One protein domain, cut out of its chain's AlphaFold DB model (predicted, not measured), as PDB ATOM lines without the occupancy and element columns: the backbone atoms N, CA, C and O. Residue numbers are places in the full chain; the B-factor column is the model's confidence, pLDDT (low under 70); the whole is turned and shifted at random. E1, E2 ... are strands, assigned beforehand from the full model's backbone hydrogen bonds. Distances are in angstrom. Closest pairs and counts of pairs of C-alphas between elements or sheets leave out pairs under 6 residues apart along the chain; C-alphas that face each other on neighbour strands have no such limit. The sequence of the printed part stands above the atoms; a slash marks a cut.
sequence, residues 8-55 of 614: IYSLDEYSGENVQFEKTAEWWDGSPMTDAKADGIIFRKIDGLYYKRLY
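This is residues 8 to 55 of the 614 residues of the protein "Right-handed parallel beta-helix repeat-containing protein" of Hymenobacter rigui (UniProt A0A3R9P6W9). Two strand hairpins, E1 with E2 and E3 with E4, stand side by side as one small sheet, strongly twisted and curled like part of a barrel but left open, with its edge strands E1 and E3 apart. A long loop, residues 24 to 42, joins the hairpins; it and the E1 to E2 turn lie at opposite ends of the longest axis. The printed part has 48 residues, no named helix and four strands, E1 to E4 along the chain; the sheet's order is E1, E2, E4, E3, antiparallel throughout. The class is all strand, though under half of the residues are in named elements. The whole is compact, with a radius of gyration of the C-alphas of 10.4 A and spans of 30 by 20 by 16 A.

Find C-alpha 8 at (10.943, 4.386, 117.823); from there E1 runs to residue 11, 10.3 A. E2 is residues 18 to 23, 16.7 A. E3 is residues 43 to 46, 9.8 A. E4 is residues 49 to 54, 15.9 A, ending at C-alpha 54 at (7.386, 13.010, 121.592).

In the hairpin E1 and E2, at 147 degrees, look at N 8 and O 21, 3.0 A apart and within hydrogen-bond range. Inner strands E2 and E4 are antiparallel at 131 degrees, with N 52 and O 22 within range at 2.8 A. In the hairpin E4 and E3, at 138 degrees, N 46 and O 49 are within range at 2.8 A.

The C-alphas farthest apart, Gly 16 and Ser 31, are 30.3 A apart. The printed part has no cut. The link E2 to E3 is long, 19 residues. No printed residue is under 70 in pLDDT.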
ATOM      1  N   ILE A   8       9.788   5.047 117.217       94.94
ATOM      2  CA  ILE A   8      10.943   4.386 117.823       94.94
ATOM      3  C   ILE A   8      10.963   4.689 119.317       94.94
ATOM      4  O   ILE A   8      10.585   5.779 119.746       94.94
ATOM      5  N   TYR A   9      11.406   3.711 120.097       93.81
ATOM      6  CA  TYR A   9      11.581   3.835 121.537       93.81
ATOM      7  C   TYR A   9      13.074   3.861 121.835       93.81
ATOM      8  O   TYR A   9      13.837   3.074 121.273       93.81
ATOM      9  N   SER A  10      13.493   4.773 122.701       93.38
ATOM     10  CA  SER A  10      14.877   4.895 123.144       93.38
ATOM     11  C   SER A  10      14.887   5.223 124.631       93.38
ATOM     12  O   SER A  10      13.966   5.866 125.128       93.38
ATOM     13  N   LEU A  11      15.905   4.754 125.343       94.81
ATOM     14  CA  LEU A  11      16.171   5.199 126.703       94.81
ATOM     15  C   LEU A  11      16.966   6.503 126.609       94.81
ATOM     16  O   LEU A  11      18.017   6.536 125.966       94.81
ATOM     17  N   ASP A  12      16.455   7.580 127.195       94.19
ATOM     18  CA  ASP A  12      17.191   8.833 127.315       94.19
ATOM     19  C   ASP A  12      18.392   8.617 128.247       94.19
ATOM     20  O   ASP A  12      18.233   8.216 129.398       94.19
ATOM     21  N   GLU A  13      19.604   8.828 127.736       94.44
ATOM     22  CA  GLU A  13      20.842   8.461 128.437       94.44
ATOM     23  C   GLU A  13      21.127   9.312 129.680       94.44
ATOM     24  O   GLU A  13      21.884   8.889 130.553       94.44
ATOM     25  N   TYR A  14      20.509  10.492 129.771       94.88
ATOM     26  CA  TYR A  14      20.721  11.433 130.863       94.88
ATOM     27  C   TYR A  14      19.665  11.289 131.956       94.88
ATOM     28  O   TYR A  14      20.003  11.193 133.135       94.88
ATOM     29  N   SER A  15      18.389  11.251 131.572       93.00
ATOM     30  CA  SER A  15      17.259  11.164 132.506       93.00
ATOM     31  C   SER A  15      16.846   9.730 132.848       93.00
ATOM     32  O   SER A  15      16.174   9.515 133.854       93.00
ATOM     33  N   GLY A  16      17.226   8.738 132.033       93.38
ATOM     34  CA  GLY A  16      16.771   7.353 132.178       93.38
ATOM     35  C   GLY A  16      15.300   7.138 131.796       93.38
ATOM     36  O   GLY A  16      14.735   6.083 132.081       93.38
ATOM     37  N   GLU A  17      14.656   8.122 131.166       94.38
ATOM     38  CA  GLU A  17      13.267   8.032 130.721       94.38
ATOM     39  C   GLU A  17      13.146   7.198 129.436       94.38
ATOM     40  O   GLU A  17      13.927   7.350 128.496       94.38
ATOM     41  N   ASN A  18      12.121   6.345 129.350       95.44
ATOM     42  CA  ASN A  18      11.741   5.722 128.081       95.44
ATOM     43  C   ASN A  18      11.003   6.747 127.222       95.44
ATOM     44  O   ASN A  18       9.876   7.137 127.533       95.44
ATOM     45  N   VAL A  19      11.626   7.154 126.125       96.62
ATOM     46  CA  VAL A  19      11.128   8.214 125.253       96.62
ATOM     47  C   VAL A  19      10.714   7.656 123.906       96.62
ATOM     48  O   VAL A  19      11.322   6.730 123.362       96.62
ATOM     49  N   GLN A  20       9.652   8.235 123.361       97.38
ATOM     50  CA  GLN A  20       9.190   7.939 122.015       97.38
ATOM     51  C   GLN A  20       9.693   9.017 121.069       97.38
ATOM     52  O   GLN A  20       9.696  10.199 121.414       97.38
ATOM     53  N   PHE A  21      10.065   8.621 119.858       97.56
ATOM     54  CA  PHE A  21      10.291   9.564 118.776       97.56
ATOM     55  C   PHE A  21       9.433   9.216 117.566       97.56
ATOM     56  O   PHE A  21       9.237   8.042 117.241       97.56
ATOM     57  N   GLU A  22       8.966  10.248 116.868       96.94
ATOM     58  CA  GLU A  22       8.304  10.123 115.573       96.94
ATOM     59  C   GLU A  22       9.229  10.581 114.449       96.94
ATOM     60  O   GLU A  22       9.966  11.559 114.586       96.94
ATOM     61  N   LYS A  23       9.202   9.879 113.315       97.12
ATOM     62  CA  LYS A  23       9.944  10.305 112.125       97.12
ATOM     63  C   LYS A  23       9.445  11.678 111.657       97.12
ATOM     64  O   LYS A  23       8.244  11.860 111.479       97.12
ATOM     65  N   THR A  24      10.365  12.600 111.379       97.19
ATOM     66  CA  THR A  24      10.055  13.937 110.853       97.19
ATOM     67  C   THR A  24      10.940  14.282 109.654       97.19
ATOM     68  O   THR A  24      12.057  13.785 109.524       97.19
ATOM     69  N   ALA A  25      10.434  15.130 108.761       96.88
ATOM     70  CA  ALA A  25      11.220  15.790 107.716       96.88
ATOM     71  C   ALA A  25      11.363  17.301 107.969       96.88
ATOM     72  O   ALA A  25      12.073  17.980 107.231       96.88
ATOM     73  N   GLU A  26      10.709  17.811 109.014       96.94
ATOM     74  CA  GLU A  26      10.546  19.231 109.307       96.94
ATOM     75  C   GLU A  26      11.074  19.567 110.707       96.94
ATOM     76  O   GLU A  26      11.002  18.757 111.640       96.94
ATOM     77  N   TRP A  27      11.619  20.773 110.826       95.00
ATOM     78  CA  TRP A  27      12.053  21.411 112.064       95.00
ATOM     79  C   TRP A  27      10.868  22.070 112.783       95.00
ATOM     80  O   TRP A  27       9.743  22.050 112.288       95.00
ATOM     81  N   TRP A  28      11.097  22.677 113.952       91.44
ATOM     82  CA  TRP A  28      10.050  23.361 114.730       91.44
ATOM     83  C   TRP A  28       9.234  24.391 113.941       91.44
ATOM     84  O   TRP A  28       8.059  24.586 114.226       91.44
ATOM     85  N   ASP A  29       9.864  25.064 112.981       89.44
ATOM     86  CA  ASP A  29       9.277  26.117 112.150       89.44
ATOM     87  C   ASP A  29       8.702  25.594 110.818       89.44
ATOM     88  O   ASP A  29       8.326  26.386 109.957       89.44
ATOM     89  N   GLY A  30       8.658  24.270 110.618       93.62
ATOM     90  CA  GLY A  30       8.213  23.632 109.375       93.62
ATOM     91  C   GLY A  30       9.273  23.598 108.266       93.62
ATOM     92  O   GLY A  30       9.057  22.984 107.223       93.62
ATOM     93  N   SER A  31      10.439  24.222 108.459       94.50
ATOM     94  CA  SER A  31      11.514  24.168 107.465       94.50
ATOM     95  C   SER A  31      12.170  22.777 107.427       94.50
ATOM     96  O   SER A  31      12.177  22.074 108.441       94.50
ATOM     97  N   PRO A  32      12.771  22.351 106.301       97.31
ATOM     98  CA  PRO A  32      13.354  21.015 106.195       97.31
ATOM     99  C   PRO A  32      14.423  20.724 107.260       97.31
ATOM    100  O   PRO A  32      15.250  21.587 107.588       97.31
ATOM    101  N   MET A  33      14.427  19.494 107.775       97.81
ATOM    102  CA  MET A  33      15.464  18.993 108.679       97.81
ATOM    103  C   MET A  33      16.825  18.896 107.990       97.81
ATOM    104  O   MET A  33      16.936  18.478 106.837       97.81
ATOM    105  N   THR A  34      17.873  19.232 108.738       97.00
ATOM    106  CA  THR A  34      19.279  19.081 108.345       97.00
ATOM    107  C   THR A  34      20.085  18.537 109.523       97.00
ATOM    108  O   THR A  34      19.651  18.645 110.670       97.00
ATOM    109  N   ASP A  35      21.278  17.998 109.264       96.94
ATOM    110  CA  ASP A  35      22.176  17.501 110.319       96.94
ATOM    111  C   ASP A  35      22.507  18.584 111.352       96.94
ATOM    112  O   ASP A  35      22.560  18.298 112.540       96.94
ATOM    113  N   ALA A  36      22.635  19.842 110.918       95.75
ATOM    114  CA  ALA A  36      22.905  20.979 111.799       95.75
ATOM    115  C   ALA A  36      21.748  21.317 112.758       95.75
ATOM    116  O   ALA A  36      21.956  22.044 113.723       95.75
ATOM    117  N   LYS A  37      20.533  20.824 112.487       95.19
ATOM    118  CA  LYS A  37      19.359  20.993 113.354       95.19
ATOM    119  C   LYS A  37      19.158  19.812 114.304       95.19
ATOM    120  O   LYS A  37      18.370  19.908 115.231       95.19
ATOM    121  N   ALA A  38      19.822  18.680 114.084       96.38
ATOM    122  CA  ALA A  38      19.703  17.541 114.982       96.38
ATOM    123  C   ALA A  38      20.546  17.785 116.246       96.38
ATOM    124  O   ALA A  38      21.754  17.571 116.239       96.38
ATOM    125  N   ASP A  39      19.901  18.229 117.324       95.69
ATOM    126  CA  ASP A  39      20.534  18.463 118.633       95.69
ATOM    127  C   ASP A  39      20.903  17.167 119.385       95.69
ATOM    128  O   ASP A  39      21.594  17.208 120.398       95.69
ATOM    129  N   GLY A  40      20.456  16.005 118.898       96.00
ATOM    130  CA  GLY A  40      20.710  14.707 119.519       96.00
ATOM    131  C   GLY A  40      19.796  14.385 120.705       96.00
ATOM    132  O   GLY A  40      19.816  13.253 121.185       96.00
ATOM    133  N   ILE A  41      18.938  15.306 121.142       96.88
ATOM    134  CA  ILE A  41      18.051  15.169 122.305       96.88
ATOM    135  C   ILE A  41      16.582  15.251 121.890       96.88
ATOM    136  O   ILE A  41      15.836  14.282 122.049       96.88
ATOM    137  N   ILE A  42      16.159  16.389 121.340       97.19
ATOM    138  CA  ILE A  42      14.811  16.612 120.825       97.19
ATOM    139  C   ILE A  42      14.730  16.146 119.375       97.19
ATOM    140  O   ILE A  42      13.749  15.502 119.004       97.19
ATOM    141  N   PHE A  43      15.762  16.401 118.569       97.19
ATOM    142  CA  PHE A  43      15.845  15.909 117.196       97.19
ATOM    143  C   PHE A  43      17.072  15.032 117.004       97.19
ATOM    144  O   PHE A  43      18.210  15.461 117.175       97.19
ATOM    145  N   ARG A  44      16.840  13.786 116.595       96.50
ATOM    146  CA  ARG A  44      17.884  12.778 116.394       96.50
ATOM    147  C   ARG A  44      17.948  12.346 114.942       96.50
ATOM    148  O   ARG A  44      16.916  12.210 114.288       96.50
ATOM    149  N   LYS A  45      19.156  12.061 114.462       97.19
ATOM    150  CA  LYS A  45      19.382  11.371 113.191       97.19
ATOM    151  C   LYS A  45      19.763   9.919 113.472       97.19
ATOM    152  O   LYS A  45      20.787   9.669 114.095       97.19
ATOM    153  N   ILE A  46      18.941   8.975 113.021       95.81
ATOM    154  CA  ILE A  46      19.133   7.530 113.219       95.81
ATOM    155  C   ILE A  46      18.991   6.858 111.854       95.81
ATOM    156  O   ILE A  46      18.002   7.078 111.154       95.81
ATOM    157  N   ASP A  47      20.009   6.099 111.446       95.31
ATOM    158  CA  ASP A  47      20.076   5.413 110.146       95.31
ATOM    159  C   ASP A  47      19.768   6.326 108.945       95.31
ATOM    160  O   ASP A  47      19.091   5.956 107.987       95.31
ATOM    161  N   GLY A  48      20.245   7.574 109.013       96.00
ATOM    162  CA  GLY A  48      20.051   8.573 107.961       96.00
ATOM    163  C   GLY A  48      18.670   9.238 107.933       96.00
ATOM    164  O   GLY A  48      18.436  10.085 107.072       96.00
ATOM    165  N   LEU A  49      17.772   8.905 108.862       97.00
ATOM    166  CA  LEU A  49      16.445   9.510 109.001       97.00
ATOM    167  C   LEU A  49      16.374  10.394 110.249       97.00
ATOM    168  O   LEU A  49      17.024  10.102 111.250       97.00
ATOM    169  N   TYR A  50      15.564  11.453 110.204       97.62
ATOM    170  CA  TYR A  50      15.356  12.335 111.351       97.62
ATOM    171  C   TYR A  50      14.118  11.944 112.147       97.62
ATOM    172  O   TYR A  50      13.086  11.556 111.591       97.62
ATOM    173  N   TYR A  51      14.227  12.098 113.457       97.62
ATOM    174  CA  TYR A  51      13.197  11.773 114.422       97.62
ATOM    175  C   TYR A  51      13.068  12.906 115.433       97.62
ATOM    176  O   TYR A  51      14.076  13.462 115.864       97.62
ATOM    177  N   LYS A  52      11.835  13.229 115.817       97.12
ATOM    178  CA  LYS A  52      11.489  14.232 116.824       97.12
ATOM    179  C   LYS A  52      10.975  13.542 118.081       97.12
ATOM    180  O   LYS A  52      10.128  12.653 117.987       97.12
ATOM    181  N   ARG A  53      11.465  13.956 119.247       97.50
ATOM    182  CA  ARG A  53      11.018  13.471 120.556       97.50
ATOM    183  C   ARG A  53       9.547  13.817 120.751       97.50
ATOM    184  O   ARG A  53       9.144  14.966 120.577       97.50
ATOM    185  N   LEU A  54       8.759  12.828 121.146       96.94
ATOM    186  CA  LEU A  54       7.386  13.010 121.592       96.94
ATOM    187  C   LEU A  54       7.392  13.249 123.098       96.94
ATOM    188  O   LEU A  54       7.802  12.383 123.870       96.94
ATOM    189  N   TYR A  55       6.941  14.425 123.512       96.56
ATOM    190  CA  TYR A  55       6.806  14.794 124.914       96.56
ATOM    191  C   TYR A  55       5.596  15.716 125.096       96.56
ATOM    192  O   TYR A  55       5.087  16.289 124.132       96.56
TER     193      TYR A  55